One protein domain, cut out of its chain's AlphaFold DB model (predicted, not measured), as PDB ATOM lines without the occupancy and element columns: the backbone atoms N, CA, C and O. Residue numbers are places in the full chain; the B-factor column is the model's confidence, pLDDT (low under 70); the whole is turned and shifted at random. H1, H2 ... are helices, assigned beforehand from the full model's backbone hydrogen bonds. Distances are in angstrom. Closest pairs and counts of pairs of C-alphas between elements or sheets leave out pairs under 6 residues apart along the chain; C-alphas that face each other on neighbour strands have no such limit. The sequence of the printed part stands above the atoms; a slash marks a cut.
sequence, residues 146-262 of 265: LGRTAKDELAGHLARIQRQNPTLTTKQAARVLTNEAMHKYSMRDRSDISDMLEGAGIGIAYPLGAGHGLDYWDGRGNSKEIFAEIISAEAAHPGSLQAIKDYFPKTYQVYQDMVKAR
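Overview. This is residues 146 to 262 of the 265 residues of an uncharacterized protein of Faecalibacterium sp. CAG:74_58_120 (UniProt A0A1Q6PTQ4). Two helices, H1 and H7, overlap at their first halves and run opposite ways, making one long bar; H2, H3, H5 and H6 stand off one side of it, crosswise or steeply. H3, H5 and H6 form a triangle, with H2 farther along H1; a long link leads from H3 to short H4. The 117 printed residues hold seven named helices, H1 to H7 in chain order, and no named strand: all helix. The whole is compact, radius of gyration of the C-alphas 13.5 A, yet elongated, spanning 45 by 29 by 27 A.

Along the chain. Find C-alpha 146 at (246.593, 221.059, 247.943); from there H1 runs 27.5 A to residue 164. Next come H2, residues 170 to 184, 21.1 A; H3, 191 to 199; H4, 214 to 217; H5, 223 to 236, 19.9 A; H6, 238 to 247; and H7, 249 to 261, 18.5 A, ending at C-alpha 261 (233.709, 222.311, 251.556).

Arrangement. Look at the closest C-alphas, Thr 149 and Thr 251, 5.4 A: H1 touches H7 at a shallow tilt of 13 degrees, opposite ways. H1 touches H2 with residues 157 to 162 alone, Leu 158 to Ala 173 closest at 5.6 A between C-alphas, about perpendicular at 82 degrees. H3 touches H5, C-alphas 192 and 229 closest at 5.7 A, and H6, C-alphas 193 and 244 closest at 5.9 A. H5 and H6 form a helical hairpin, C-alphas 233 and 241 closest at 5.0 A. Every O i to N i+4 pair is within hydrogen-bond range in H1, H2, H3, H5, H6 and H7; H4 is too short for one.

Size, cuts and confidence. The C-alphas of Thr 167 and Arg 262 are farthest apart, 45.0 A. The printed part has no cut; the link from H3 to H4 is long; no printed residue is under pLDDT 70.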
ATOM      1  N   LEU A 146     245.745 220.470 246.905       98.69
ATOM      2  CA  LEU A 146     246.593 221.059 247.943       98.69
ATOM      3  C   LEU A 146     248.079 220.794 247.664       98.69
ATOM      4  O   LEU A 146     248.860 221.726 247.482       98.69
ATOM      5  N   GLY A 147     248.448 219.518 247.520       98.25
ATOM      6  CA  GLY A 147     249.825 219.114 247.252       98.25
ATOM      7  C   GLY A 147     250.361 219.611 245.908       98.25
ATOM      8  O   GLY A 147     251.519 220.018 245.827       98.25
ATOM      9  N   ARG A 148     249.529 219.633 244.853       98.31
ATOM     10  CA  ARG A 148     249.921 220.197 243.546       98.31
ATOM     11  C   ARG A 148     250.172 221.700 243.616       98.31
ATOM     12  O   ARG A 148     251.165 222.164 243.075       98.31
ATOM     13  N   THR A 149     249.317 222.434 244.325       98.88
ATOM     14  CA  THR A 149     249.464 223.888 244.475       98.88
ATOM     15  C   THR A 149     250.769 224.232 245.192       98.88
ATOM     16  O   THR A 149     251.484 225.121 244.741       98.88
ATOM     17  N   ALA A 150     251.149 223.468 246.221       98.81
ATOM     18  CA  ALA A 150     252.429 223.661 246.902       98.81
ATOM     19  C   ALA A 150     253.633 223.427 245.973       98.81
ATOM     20  O   ALA A 150     254.598 224.193 245.998       98.81
ATOM     21  N   LYS A 151     253.564 222.405 245.108       98.75
ATOM     22  CA  LYS A 151     254.594 222.135 244.089       98.75
ATOM     23  C   LYS A 151     254.710 223.283 243.086       98.75
ATOM     24  O   LYS A 151     255.821 223.706 242.769       98.75
ATOM     25  N   ASP A 152     253.580 223.823 242.635       98.81
ATOM     26  CA  ASP A 152     253.546 224.958 241.711       98.81
ATOM     27  C   ASP A 152     254.098 226.242 242.354       98.81
ATOM     28  O   ASP A 152     254.827 226.998 241.708       98.81
ATOM     29  N   GLU A 153     253.799 226.493 243.633       98.81
ATOM     30  CA  GLU A 153     254.337 227.642 244.371       98.81
ATOM     31  C   GLU A 153     255.850 227.531 244.573       98.81
ATOM     32  O   GLU A 153     256.569 228.494 244.291       98.81
ATOM     33  N   LEU A 154     256.357 226.352 244.950       98.81
ATOM     34  CA  LEU A 154     257.797 226.097 244.999       98.81
ATOM     35  C   LEU A 154     258.452 226.335 243.629       98.81
ATOM     36  O   LEU A 154     259.442 227.065 243.542       98.81
ATOM     37  N   ALA A 155     257.897 225.776 242.551       98.75
ATOM     38  CA  ALA A 155     258.411 225.996 241.199       98.75
ATOM     39  C   ALA A 155     258.422 227.492 240.832       98.75
ATOM     40  O   ALA A 155     259.392 227.988 240.251       98.75
ATOM     41  N   GLY A 156     257.385 228.235 241.230       98.75
ATOM     42  CA  GLY A 156     257.300 229.686 241.074       98.75
ATOM     43  C   GLY A 156     258.411 230.443 241.810       98.75
ATOM     44  O   GLY A 156     259.021 231.346 241.224       98.75
ATOM     45  N   HIS A 157     258.717 230.058 243.053       98.69
ATOM     46  CA  HIS A 157     259.822 230.630 243.835       98.69
ATOM     47  C   HIS A 157     261.178 230.372 243.185       98.69
ATOM     48  O   HIS A 157     261.959 231.308 242.999       98.69
ATOM     49  N   LEU A 158     261.442 229.130 242.775       98.69
ATOM     50  CA  LEU A 158     262.697 228.760 242.116       98.69
ATOM     51  C   LEU A 158     262.867 229.512 240.791       98.69
ATOM     52  O   LEU A 158     263.916 230.111 240.546       98.69
ATOM     53  N   ALA A 159     261.805 229.590 239.986       98.50
ATOM     54  CA  ALA A 159     261.814 230.338 238.735       98.50
ATOM     55  C   ALA A 159     262.034 231.842 238.956       98.50
ATOM     56  O   ALA A 159     262.724 232.480 238.163       98.50
ATOM     57  N   ARG A 160     261.483 232.439 240.025       98.44
ATOM     58  CA  ARG A 160     261.757 233.842 240.392       98.44
ATOM     59  C   ARG A 160     263.244 234.056 240.667       98.44
ATOM     60  O   ARG A 160     263.824 234.981 240.103       98.44
ATOM     61  N   ILE A 161     263.843 233.209 241.499       98.56
ATOM     62  CA  ILE A 161     265.260 233.309 241.874       98.56
ATOM     63  C   ILE A 161     266.159 233.145 240.642       98.56
ATOM     64  O   ILE A 161     267.097 233.920 240.455       98.56
ATOM     65  N   GLN A 162     265.844 232.197 239.758       98.31
ATOM     66  CA  GLN A 162     266.591 231.994 238.515       98.31
ATOM     67  C   GLN A 162     266.396 233.139 237.516       98.31
ATOM     68  O   GLN A 162     267.347 233.516 236.846       98.31
ATOM     69  N   ARG A 163     265.217 233.770 237.439       98.06
ATOM     70  CA  ARG A 163     265.053 234.994 236.628       98.06
ATOM     71  C   ARG A 163     265.940 236.136 237.123       98.06
ATOM     72  O   ARG A 163     266.430 236.909 236.309       98.06
ATOM     73  N   GLN A 164     266.139 236.241 238.436       97.81
ATOM     74  CA  GLN A 164     267.030 237.237 239.039       97.81
ATOM     75  C   GLN A 164     268.512 236.877 238.853       97.81
ATOM     76  O   GLN A 164     269.340 237.775 238.747       97.81
ATOM     77  N   ASN A 165     268.843 235.583 238.777       97.12
ATOM     78  CA  ASN A 165     270.203 235.079 238.584       97.12
ATOM     79  C   ASN A 165     270.213 233.883 237.601       97.12
ATOM     80  O   ASN A 165     270.229 232.728 238.040       97.12
ATOM     81  N   PRO A 166     270.218 234.130 236.274       95.94
ATOM     82  CA  PRO A 166     269.996 233.088 235.258       95.94
ATOM     83  C   PRO A 166     271.044 231.973 235.200       95.94
ATOM     84  O   PRO A 166     270.799 230.931 234.598       95.94
ATOM     85  N   THR A 167     272.209 232.168 235.816       97.50
ATOM     86  CA  THR A 167     273.281 231.165 235.873       97.50
ATOM     87  C   THR A 167     273.079 230.128 236.980       97.50
ATOM     88  O   THR A 167     273.811 229.138 237.026       97.50
ATOM     89  N   LEU A 168     272.109 230.328 237.882       97.94
ATOM     90  CA  LEU A 168     271.856 229.396 238.975       97.94
ATOM     91  C   LEU A 168     271.167 228.124 238.478       97.94
ATOM     92  O   LEU A 168     270.077 228.145 237.902       97.94
ATOM     93  N   THR A 169     271.759 226.986 238.825       97.88
ATOM     94  CA  THR A 169     271.070 225.693 238.783       97.88
ATOM     95  C   THR A 169     269.877 225.684 239.745       97.88
ATOM     96  O   THR A 169     269.861 226.414 240.740       97.88
ATOM     97  N   THR A 170     268.912 224.789 239.526       97.19
ATOM     98  CA  THR A 170     267.763 224.605 240.431       97.19
ATOM     99  C   THR A 170     268.204 224.337 241.872       97.19
ATOM    100  O   THR A 170     267.645 224.901 242.806       97.19
ATOM    101  N   LYS A 171     269.274 223.551 242.068       97.56
ATOM    102  CA  LYS A 171     269.838 223.263 243.397       97.56
ATOM    103  C   LYS A 171     270.418 224.508 244.075       97.56
ATOM    104  O   LYS A 171     270.312 224.656 245.289       97.56
ATOM    105  N   GLN A 172     271.050 225.401 243.315       98.38
ATOM    106  CA  GLN A 172     271.535 226.671 243.861       98.38
ATOM    107  C   GLN A 172     270.373 227.617 244.174       98.38
ATOM    108  O   GLN A 172     270.386 228.235 245.233       98.38
ATOM    109  N   ALA A 173     269.349 227.680 243.319       98.62
ATOM    110  CA  ALA A 173     268.142 228.458 243.588       98.62
ATOM    111  C   ALA A 173     267.402 227.962 244.844       98.62
ATOM    112  O   ALA A 173     266.995 228.773 245.671       98.62
ATOM    113  N   ALA A 174     267.312 226.644 245.040       98.69
ATOM    114  CA  ALA A 174     266.765 226.040 246.252       98.69
ATOM    115  C   ALA A 174     267.537 226.474 247.506       98.69
ATOM    116  O   ALA A 174     266.926 226.883 248.483       98.69
ATOM    117  N   ARG A 175     268.877 226.484 247.458       98.56
ATOM    118  CA  ARG A 175     269.715 226.978 248.568       98.56
ATOM    119  C   ARG A 175     269.519 228.465 248.854       98.56
ATOM    120  O   ARG A 175     269.579 228.878 250.007       98.56
ATOM    121  N   VAL A 176     269.307 229.278 247.820       98.56
ATOM    122  CA  VAL A 176     268.971 230.697 248.001       98.56
ATOM    123  C   VAL A 176     267.624 230.821 248.713       98.56
ATOM    124  O   VAL A 176     267.553 231.514 249.722       98.56
ATOM    125  N   LEU A 177     266.598 230.093 248.262       98.75
ATOM    126  CA  LEU A 177     265.273 230.093 248.887       98.75
ATOM    127  C   LEU A 177     265.321 229.651 250.356       98.75
ATOM    128  O   LEU A 177     264.727 230.308 251.213       98.75
ATOM    129  N   THR A 178     266.046 228.568 250.662       98.50
ATOM    130  CA  THR A 178     266.195 228.095 252.045       98.50
ATOM    131  C   THR A 178     266.921 229.123 252.897       98.50
ATOM    132  O   THR A 178     266.476 229.420 253.999       98.50
ATOM    133  N   ASN A 179     267.986 229.742 252.378       98.44
ATOM    134  CA  ASN A 179     268.694 230.796 253.098       98.44
ATOM    135  C   ASN A 179     267.791 232.011 253.358       98.44
ATOM    136  O   ASN A 179     267.795 232.515 254.477       98.44
ATOM    137  N   GLU A 180     266.997 232.461 252.380       98.19
ATOM    138  CA  GLU A 180     266.022 233.550 252.562       98.19
ATOM    139  C   GLU A 180     265.067 233.241 253.731       98.19
ATOM    140  O   GLU A 180     264.926 234.053 254.648       98.19
ATOM    141  N   ALA A 181     264.477 232.041 253.752       98.31
ATOM    142  CA  ALA A 181     263.568 231.617 254.819       98.31
ATOM    143  C   ALA A 181     264.276 231.507 256.179       98.31
ATOM    144  O   ALA A 181     263.745 231.956 257.197       98.31
ATOM    145  N   MET A 182     265.495 230.960 256.200       98.12
ATOM    146  CA  MET A 182     266.279 230.785 257.421       98.12
ATOM    147  C   MET A 182     266.676 232.108 258.087       98.12
ATOM    148  O   MET A 182     266.804 232.139 259.308       98.12
ATOM    149  N   HIS A 183     266.877 233.176 257.309       98.12
ATOM    150  CA  HIS A 183     267.159 234.515 257.840       98.12
ATOM    151  C   HIS A 183     265.890 235.246 258.286       98.12
ATOM    152  O   HIS A 183     265.952 236.085 259.182       98.12
ATOM    153  N   LYS A 184     264.751 234.956 257.649       98.44
ATOM    154  CA  LYS A 184     263.484 235.644 257.913       98.44
ATOM    155  C   LYS A 184     262.763 235.120 259.155       98.44
ATOM    156  O   LYS A 184     262.124 235.905 259.850       98.44
ATOM    157  N   TYR A 185     262.858 233.821 259.433       98.44
ATOM    158  CA  TYR A 185     262.104 233.168 260.504       98.44
ATOM    159  C   TYR A 185     263.003 232.438 261.493       98.44
ATOM    160  O   TYR A 185     264.057 231.898 261.142       98.44
ATOM    161  N   SER A 186     262.533 232.374 262.741       97.94
ATOM    162  CA  SER A 186     263.134 231.519 263.760       97.94
ATOM    163  C   SER A 186     263.075 230.046 263.336       97.94
ATOM    164  O   SER A 186     262.270 229.663 262.489       97.94
ATOM    165  N   MET A 187     263.919 229.203 263.938       97.12
ATOM    166  CA  MET A 187     263.896 227.754 263.692       97.12
ATOM    167  C   MET A 187     262.505 227.153 263.924       97.12
ATOM    168  O   MET A 187     262.060 226.310 263.153       97.12
ATOM    169  N   ARG A 188     261.818 227.634 264.965       97.25
ATOM    170  CA  ARG A 188     260.462 227.218 265.288       97.25
ATOM    171  C   ARG A 188     259.487 227.695 264.213       97.25
ATOM    172  O   ARG A 188     258.812 226.886 263.614       97.25
ATOM    173  N   ASP A 189     259.465 228.981 263.873       98.38
ATOM    174  CA  ASP A 189     258.486 229.531 262.912       98.38
ATOM    175  C   ASP A 189     258.652 229.052 261.468       98.38
ATOM    176  O   ASP A 189     257.797 229.327 260.634       98.38
ATOM    177  N   ARG A 190     259.746 228.363 261.147       97.69
ATOM    178  CA  ARG A 190     259.975 227.807 259.813       97.69
ATOM    179  C   ARG A 190     259.855 226.287 259.745       97.69
ATOM    180  O   ARG A 190     260.130 225.746 258.678       97.69
ATOM    181  N   SER A 191     259.512 225.605 260.842       96.94
ATOM    182  CA  SER A 191     259.427 224.137 260.883       96.94
ATOM    183  C   SER A 191     258.472 223.607 259.823       96.94
ATOM    184  O   SER A 191     258.878 222.813 258.981       96.94
ATOM    185  N   ASP A 192     257.258 224.146 259.787       98.31
ATOM    186  CA  ASP A 192     256.185 223.595 258.965       98.31
ATOM    187  C   ASP A 192     256.448 223.892 257.484       98.31
ATOM    188  O   ASP A 192     256.340 223.018 256.627       98.31
ATOM    189  N   ILE A 193     256.913 225.108 257.155       98.56
ATOM    190  CA  ILE A 193     257.326 225.402 255.775       98.56
ATOM    191  C   ILE A 193     258.562 224.602 255.348       98.56
ATOM    192  O   ILE A 193     258.759 224.419 254.150       98.56
ATOM    193  N   SER A 194     259.384 224.109 256.281       98.50
ATOM    194  CA  SER A 194     260.478 223.187 255.961       98.50
ATOM    195  C   SER A 194     259.922 221.888 255.395       98.50
ATOM    196  O   SER A 194     260.329 221.473 254.310       98.50
ATOM    197  N   ASP A 195     258.945 221.300 256.083       97.19
ATOM    198  CA  ASP A 195     258.316 220.053 255.661       97.19
ATOM    199  C   ASP A 195     257.514 220.230 254.365       97.19
ATOM    200  O   ASP A 195     257.667 219.475 253.402       97.19
ATOM    201  N   MET A 196     256.766 221.334 254.258       98.69
ATOM    202  CA  MET A 196     256.036 221.680 253.036       98.69
ATOM    203  C   MET A 196     256.963 221.869 251.824       98.69
ATOM    204  O   MET A 196     256.622 221.424 250.726       98.69
ATOM    205  N   LEU A 197     258.125 222.519 251.984       98.69
ATOM    206  CA  LEU A 197     259.124 222.659 250.912       98.69
ATOM    207  C   LEU A 197     259.739 221.304 250.542       98.69
ATOM    208  O   LEU A 197     259.946 221.034 249.354       98.69
ATOM    209  N   GLU A 198     260.022 220.459 251.535       98.19
ATOM    210  CA  GLU A 198     260.554 219.114 251.323       98.19
ATOM    211  C   GLU A 198     259.578 218.265 250.499       98.19
ATOM    212  O   GLU A 198     259.935 217.815 249.406       98.19
ATOM    213  N   GLY A 199     258.316 218.174 250.928       97.25
ATOM    214  CA  GLY A 199     257.259 217.442 250.226       97.25
ATOM    215  C   GLY A 199     256.840 218.060 248.889       97.25
ATOM    216  O   GLY A 199     256.392 217.355 247.977       97.25
ATOM    217  N   ALA A 200     257.014 219.373 248.712       98.00
ATOM    218  CA  ALA A 200     256.861 220.026 247.410       98.00
ATOM    219  C   ALA A 200     257.996 219.671 246.428       98.00
ATOM    220  O   ALA A 200     257.859 219.909 245.226       98.00
ATOM    221  N   GLY A 201     259.083 219.055 246.896       97.25
ATOM    222  CA  GLY A 201     260.163 218.561 246.046       97.25
ATOM    223  C   GLY A 201     261.309 219.551 245.870       97.25
ATOM    224  O   GLY A 201     261.889 219.630 244.789       97.25
ATOM    225  N   ILE A 202     261.677 220.294 246.923       97.88
ATOM    226  CA  ILE A 202     262.843 221.200 246.889       97.88
ATOM    227  C   ILE A 202     264.177 220.460 246.681       97.88
ATOM    228  O   ILE A 202     265.170 221.068 246.278       97.88
ATOM    229  N   GLY A 203     264.208 219.144 246.921       96.88
ATOM    230  CA  GLY A 203     265.377 218.289 246.683       96.88
ATOM    231  C   GLY A 203     266.493 218.456 247.720       96.88
ATOM    232  O   GLY A 203     267.658 218.182 247.427       96.88
ATOM    233  N   ILE A 204     266.152 218.939 248.916       97.19
ATOM    234  CA  ILE A 204     267.056 219.105 250.056       97.19
ATOM    235  C   ILE A 204     266.399 218.423 251.252       97.19
ATOM    236  O   ILE A 204     265.273 218.774 251.582       97.19
ATOM    237  N   ALA A 205     267.106 217.478 251.878       97.31
ATOM    238  CA  ALA A 205     266.653 216.859 253.116       97.31
ATOM    239  C   ALA A 205     266.659 217.889 254.254       97.31
ATOM    240  O   ALA A 205     267.662 218.590 254.423       97.31
ATOM    241  N   TYR A 206     265.578 217.959 255.027       96.94
ATOM    242  CA  TYR A 206     265.397 218.879 256.152       96.94
ATOM    243  C   TYR A 206     265.727 220.340 255.779       96.94
ATOM    244  O   TYR A 206     266.626 220.947 256.373       96.94
ATOM    245  N   PRO A 207     265.069 220.925 254.759       97.56
ATOM    246  CA  PRO A 207     265.576 222.090 254.026       97.56
ATOM    247  C   PRO A 207     265.812 223.338 254.884       97.56
ATOM    248  O   PRO A 207     266.685 224.141 254.553       97.56
ATOM    249  N   LEU A 208     265.077 223.501 255.987       97.75
ATOM    250  CA  LEU A 208     265.230 224.592 256.958       97.75
ATOM    251  C   LEU A 208     265.613 224.087 258.364       97.75
ATOM    252  O   LEU A 208     265.520 224.836 259.342       97.75
ATOM    253  N   GLY A 209     266.082 222.839 258.462       95.44
ATOM    254  CA  GLY A 209     266.508 222.167 259.694       95.44
ATOM    255  C   GLY A 209     265.458 221.252 260.340       95.44
ATOM    256  O   GLY A 209     265.749 220.660 261.374       95.44
ATOM    257  N   ALA A 210     264.268 221.133 259.748       94.62
ATOM    258  CA  ALA A 210     263.195 220.216 260.153       94.62
ATOM    259  C   ALA A 210     262.591 219.521 258.917       94.62
ATOM    260  O   ALA A 210     262.821 219.977 257.796       94.62
ATOM    261  N   GLY A 211     261.842 218.439 259.112       92.50
ATOM    262  CA  GLY A 211     261.186 217.671 258.048       92.50
ATOM    263  C   GLY A 211     261.320 216.166 258.268       92.50
ATOM    264  O   GLY A 211     261.858 215.735 259.293       92.50
ATOM    265  N   HIS A 212     260.880 215.383 257.289       93.38
ATOM    266  CA  HIS A 212     260.890 213.915 257.342       93.38
ATOM    267  C   HIS A 212     262.056 213.268 256.577       93.38
ATOM    268  O   HIS A 212     262.305 212.068 256.720       93.38
ATOM    269  N   GLY A 213     262.801 214.042 255.784       95.75
ATOM    270  CA  GLY A 213     263.890 213.550 254.941       95.75
ATOM    271  C   GLY A 213     263.401 213.077 253.569       95.75
ATOM    272  O   GLY A 213     262.252 212.684 253.389       95.75
ATOM    273  N   LEU A 214     264.285 213.076 252.564       94.44
ATOM    274  CA  LEU A 214     263.905 212.773 251.173       94.44
ATOM    275  C   LEU A 214     263.281 211.379 250.986       94.44
ATOM    276  O   LEU A 214     262.350 211.245 250.193       94.44
ATOM    277  N   ASP A 215     263.748 210.375 251.732       94.88
ATOM    278  CA  ASP A 215     263.254 208.996 251.632       94.88
ATOM    279  C   ASP A 215     261.788 208.867 252.076       94.88
ATOM    280  O   ASP A 215     261.062 208.014 251.573       94.88
ATOM    281  N   TYR A 216     261.318 209.744 252.973       92.25
ATOM    282  CA  TYR A 216     259.919 209.765 253.404       92.25
ATOM    283  C   TYR A 216     258.956 210.070 252.255       92.25
ATOM    284  O   TYR A 216     257.828 209.576 252.219       92.25
ATOM    285  N   TRP A 217     259.401 210.888 251.305       93.19
ATOM    286  CA  TRP A 217     258.580 211.361 250.199       93.19
ATOM    287  C   TRP A 217     258.553 210.387 249.016       93.19
ATOM    288  O   TRP A 217     257.776 210.596 248.078       93.19
ATOM    289  N   ASP A 218     259.345 209.312 249.051       88.56
ATOM    290  CA  ASP A 218     259.340 208.302 247.998       88.56
ATOM    291  C   ASP A 218     257.999 207.551 247.965       88.56
ATOM    292  O   ASP A 218     257.525 206.990 248.953       88.56
ATOM    293  N   GLY A 219     257.321 207.610 246.819       81.75
ATOM    294  CA  GLY A 219     255.979 207.043 246.650       81.75
ATOM    295  C   GLY A 219     254.867 207.692 247.495       81.75
ATOM    296  O   GLY A 219     253.737 207.191 247.478       81.75
ATOM    297  N   ARG A 220     255.130 208.803 248.205       87.50
ATOM    298  CA  ARG A 220     254.160 209.494 249.077       87.50
ATOM    299  C   ARG A 220     253.669 210.820 248.490       87.50
ATOM    300  O   ARG A 220     254.393 211.578 247.851       87.50
ATOM    301  N   GLY A 221     252.388 211.111 248.718       90.06
ATOM    302  CA  GLY A 221     251.807 212.430 248.461       90.06
ATOM    303  C   GLY A 221     252.132 213.414 249.586       90.06
ATOM    304  O   GLY A 221     252.200 213.018 250.744       90.06
ATOM    305  N   ASN A 222     252.267 214.698 249.249       96.62
ATOM    306  CA  ASN A 222     252.558 215.778 250.199       96.62
ATOM    307  C   ASN A 222     251.314 216.434 250.815       96.62
ATOM    308  O   ASN A 222     251.435 217.225 251.742       96.62
ATOM    309  N   SER A 223     250.111 216.126 250.317       98.06
ATOM    310  CA  SER A 223     248.881 216.802 250.751       98.06
ATOM    311  C   SER A 223     248.565 216.568 252.234       98.06
ATOM    312  O   SER A 223     248.113 217.497 252.893       98.06
ATOM    313  N   LYS A 224     248.820 215.357 252.754       97.00
ATOM    314  CA  LYS A 224     248.517 214.981 254.148       97.00
ATOM    315  C   LYS A 224     249.328 215.772 255.165       97.00
ATOM    316  O   LYS A 224     248.749 216.280 256.118       97.00
ATOM    317  N   GLU A 225     250.635 215.873 254.937       98.06
ATOM    318  CA  GLU A 225     251.534 216.659 255.786       98.06
ATOM    319  C   GLU A 225     251.161 218.134 255.702       98.06
ATOM    320  O   GLU A 225     250.855 218.737 256.717       98.06
ATOM    321  N   ILE A 226     251.011 218.688 254.489       98.75
ATOM    322  CA  ILE A 226     250.591 220.089 254.319       98.75
ATOM    323  C   ILE A 226     249.281 220.379 255.065       98.75
ATOM    324  O   ILE A 226     249.136 221.432 255.681       98.75
ATOM    325  N   PHE A 227     248.305 219.471 255.002       98.81
ATOM    326  CA  PHE A 227     247.046 219.643 255.719       98.81
ATOM    327  C   PHE A 227     247.255 219.654 257.240       98.81
ATOM    328  O   PHE A 227     246.746 220.555 257.905       98.81
ATOM    329  N   ALA A 228     248.008 218.695 257.781       98.62
ATOM    330  CA  ALA A 228     248.311 218.614 259.209       98.62
ATOM    331  C   ALA A 228     249.121 219.821 259.711       98.62
ATOM    332  O   ALA A 228     248.791 220.380 260.757       98.62
ATOM    333  N   GLU A 229     250.091 220.281 258.926       98.69
ATOM    334  CA  GLU A 229     250.919 221.445 259.232       98.69
ATOM    335  C   GLU A 229     250.127 222.752 259.249       98.69
ATOM    336  O   GLU A 229     250.297 223.591 260.130       98.69
ATOM    337  N   ILE A 230     249.180 222.942 258.328       98.81
ATOM    338  CA  ILE A 230     248.325 224.135 258.381       98.81
ATOM    339  C   ILE A 230     247.380 224.074 259.595       98.81
ATOM    340  O   ILE A 230     247.147 225.101 260.239       98.81
ATOM    341  N   ILE A 231     246.851 222.892 259.938       98.25
ATOM    342  CA  ILE A 231     246.003 222.698 261.127       98.25
ATOM    343  C   ILE A 231     246.777 223.026 262.409       98.25
ATOM    344  O   ILE A 231     246.269 223.769 263.255       98.25
ATOM    345  N   SER A 232     247.992 222.490 262.564       98.12
ATOM    346  CA  SER A 232     248.844 222.742 263.731       98.12
ATOM    347  C   SER A 232     249.216 224.225 263.829       98.12
ATOM    348  O   SER A 232     249.079 224.823 264.903       98.12
ATOM    349  N   ALA A 233     249.561 224.856 262.702       98.50
ATOM    350  CA  ALA A 233     249.905 226.267 262.636       98.50
ATOM    351  C   ALA A 233     248.740 227.181 263.040       98.50
ATOM    352  O   ALA A 233     248.912 228.102 263.844       98.50
ATOM    353  N   GLU A 234     247.533 226.917 262.536       98.38
ATOM    354  CA  GLU A 234     246.334 227.676 262.908       98.38
ATOM    355  C   GLU A 234     245.912 227.471 264.363       98.38
ATOM    356  O   GLU A 234     245.326 228.379 264.959       98.38
ATOM    357  N   ALA A 235     246.189 226.300 264.935       97.56
ATOM    358  CA  ALA A 235     245.790 225.977 266.297       97.56
ATOM    359  C   ALA A 235     246.775 226.482 267.360       97.56
ATOM    360  O   ALA A 235     246.352 226.903 268.439       97.56
ATOM    361  N   ALA A 236     248.078 226.422 267.079       97.25
ATOM    362  CA  ALA A 236     249.111 226.557 268.104       97.25
ATOM    363  C   ALA A 236     250.299 227.448 267.712       97.25
ATOM    364  O   ALA A 236     251.081 227.819 268.590       97.25
ATOM    365  N   HIS A 237     250.455 227.823 266.435       97.69
ATOM    366  CA  HIS A 237     251.711 228.412 265.960       97.69
ATOM    367  C   HIS A 237     251.535 229.586 264.979       97.69
ATOM    368  O   HIS A 237     251.817 229.471 263.785       97.69
ATOM    369  N   PRO A 238     251.171 230.783 265.480       96.75
ATOM    370  CA  PRO A 238     250.951 231.964 264.639       96.75
ATOM    371  C   PRO A 238     252.152 232.380 263.773       96.75
ATOM    372  O   PRO A 238     251.961 232.858 262.657       96.75
ATOM    373  N   GLY A 239     253.383 232.205 264.271       98.00
ATOM    374  CA  GLY A 239     254.604 232.509 263.517       98.00
ATOM    375  C   GLY A 239     254.793 231.595 262.303       98.00
ATOM    376  O   GLY A 239     255.037 232.089 261.203       98.00
ATOM    377  N   SER A 240     254.569 230.290 262.476       98.25
ATOM    378  CA  SER A 240     254.566 229.335 261.368       98.25
ATOM    379  C   SER A 240     253.420 229.586 260.390       98.25
ATOM    380  O   SER A 240     253.634 229.633 259.180       98.25
ATOM    381  N   LEU A 241     252.222 229.917 260.886       98.69
ATOM    382  CA  LEU A 241     251.102 230.306 260.023       98.69
ATOM    383  C   LEU A 241     251.453 231.508 259.128       98.69
ATOM    384  O   LEU A 241     251.033 231.563 257.971       98.69
ATOM    385  N   GLN A 242     252.220 232.472 259.644       98.75
ATOM    386  CA  GLN A 242     252.714 233.585 258.835       98.75
ATOM    387  C   GLN A 242     253.721 233.115 257.778       98.75
ATOM    388  O   GLN A 242     253.637 233.551 256.632       98.75
ATOM    389  N   ALA A 243     254.647 232.220 258.128       98.75
ATOM    390  CA  ALA A 243     255.593 231.649 257.173       98.75
ATOM    391  C   ALA A 243     254.879 230.888 256.044       98.75
ATOM    392  O   ALA A 243     255.182 231.103 254.869       98.75
ATOM    393  N   ILE A 244     253.870 230.079 256.383       98.88
ATOM    394  CA  ILE A 244     253.013 229.372 255.422       98.88
ATOM    395  C   ILE A 244     252.330 230.366 254.481       98.88
ATOM    396  O   ILE A 244     252.373 230.187 253.269       98.88
ATOM    397  N   LYS A 245     251.731 231.440 255.006       98.81
ATOM    398  CA  LYS A 245     251.061 232.461 254.180       98.81
ATOM    399  C   LYS A 245     252.019 233.208 253.253       98.81
ATOM    400  O   LYS A 245     251.608 233.613 252.171       98.81
ATOM    401  N   ASP A 246     253.273 233.370 253.653       98.69
ATOM    402  CA  ASP A 246     254.270 234.090 252.860       98.69
ATOM    403  C   ASP A 246     254.870 233.219 251.743       98.69
ATOM    404  O   ASP A 246     255.150 233.725 250.655       98.69
ATOM    405  N   TYR A 247     255.061 231.919 251.991       98.75
ATOM    406  CA  TYR A 247     255.692 230.994 251.038       98.75
ATOM    407  C   TYR A 247     254.685 230.182 250.222       98.75
ATOM    408  O   TYR A 247     254.968 229.844 249.075       98.75
ATOM    409  N   PHE A 248     253.509 229.907 250.775       98.88
ATOM    410  CA  PHE A 248     252.479 229.072 250.164       98.88
ATOM    411  C   PHE A 248     251.065 229.695 250.238       98.88
ATOM    412  O   PHE A 248     250.111 229.034 250.669       98.88
ATOM    413  N   PRO A 249     250.878 230.976 249.847       98.81
ATOM    414  CA  PRO A 249     249.591 231.665 249.971       98.81
ATOM    415  C   PRO A 249     248.439 230.975 249.227       98.81
ATOM    416  O   PRO A 249     247.313 230.936 249.728       98.81
ATOM    417  N   LYS A 250     248.684 230.420 248.036       98.88
ATOM    418  CA  LYS A 250     247.646 229.730 247.255       98.88
ATOM    419  C   LYS A 250     247.339 228.360 247.838       98.88
ATOM    420  O   LYS A 250     246.178 227.967 247.867       98.88
ATOM    421  N   THR A 251     248.346 227.647 248.332       98.88
ATOM    422  CA  THR A 251     248.139 226.380 249.046       98.88
ATOM    423  C   THR A 251     247.291 226.607 250.296       98.88
ATOM    424  O   THR A 251     246.334 225.871 250.523       98.88
ATOM    425  N   TYR A 252     247.561 227.676 251.054       98.88
ATOM    426  CA  TYR A 252     246.730 228.066 252.193       98.88
ATOM    427  C   TYR A 252     245.284 228.383 251.772       98.88
ATOM    428  O   TYR A 252     244.343 227.953 252.437       98.88
ATOM    429  N   GLN A 253     245.078 229.044 250.628       98.75
ATOM    430  CA  GLN A 253     243.735 229.260 250.076       98.75
ATOM    431  C   GLN A 253     243.021 227.939 249.736       98.75
ATOM    432  O   GLN A 253     241.845 227.778 250.057       98.75
ATOM    433  N   VAL A 254     243.723 226.970 249.138       98.75
ATOM    434  CA  VAL A 254     243.158 225.639 248.850       98.75
ATOM    435  C   VAL A 254     242.780 224.911 250.140       98.75
ATOM    436  O   VAL A 254     241.722 224.287 250.203       98.75
ATOM    437  N   TYR A 255     243.595 225.018 251.189       98.69
ATOM    438  CA  TYR A 255     243.245 224.501 252.510       98.69
ATOM    439  C   TYR A 255     241.962 225.153 253.059       98.69
ATOM    440  O   TYR A 255     241.071 224.456 253.548       98.69
ATOM    441  N   GLN A 256     241.810 226.473 252.933       97.75
ATOM    442  CA  GLN A 256     240.584 227.152 253.365       97.75
ATOM    443  C   GLN A 256     239.353 226.645 252.599       97.75
ATOM    444  O   GLN A 256     238.296 226.418 253.196       97.75
ATOM    445  N   ASP A 257     239.498 226.409 251.296       97.50
ATOM    446  CA  ASP A 257     238.450 225.838 250.450       97.50
ATOM    447  C   ASP A 257     238.077 224.415 250.890       97.50
ATOM    448  O   ASP A 257     236.893 224.100 251.032       97.50
ATOM    449  N   MET A 258     239.070 223.573 251.186       97.38
ATOM    450  CA  MET A 258     238.881 222.224 251.734       97.38
ATOM    451  C   MET A 258     238.076 222.246 253.035       97.38
ATOM    452  O   MET A 258     237.051 221.576 253.175       97.38
ATOM    453  N   VAL A 259     238.521 223.059 253.990       95.44
ATOM    454  CA  VAL A 259     237.885 223.225 255.297       95.44
ATOM    455  C   VAL A 259     236.447 223.715 255.136       95.44
ATOM    456  O   VAL A 259     235.556 223.231 255.832       95.44
ATOM    457  N   LYS A 260     236.181 224.633 254.207       93.25
ATOM    458  CA  LYS A 260     234.828 225.126 253.926       93.25
ATOM    459  C   LYS A 260     233.936 224.054 253.293       93.25
ATOM    460  O   LYS A 260     232.783 223.914 253.701       93.25
ATOM    461  N   ALA A 261     234.457 223.304 252.325       93.62
ATOM    462  CA  ALA A 261     233.709 222.311 251.556       93.62
ATOM    463  C   ALA A 261     233.416 221.017 252.332       93.62
ATOM    464  O   ALA A 261     232.496 220.290 251.964       93.62
ATOM    465  N   ARG A 262     234.156 220.721 253.412       90.25
ATOM    466  CA  ARG A 262     233.924 219.516 254.233       90.25
ATOM    467  C   ARG A 262     232.502 219.446 254.804       90.25
ATOM    468  O   ARG A 262     231.962 218.355 254.976       90.25
TER     469      ARG A 262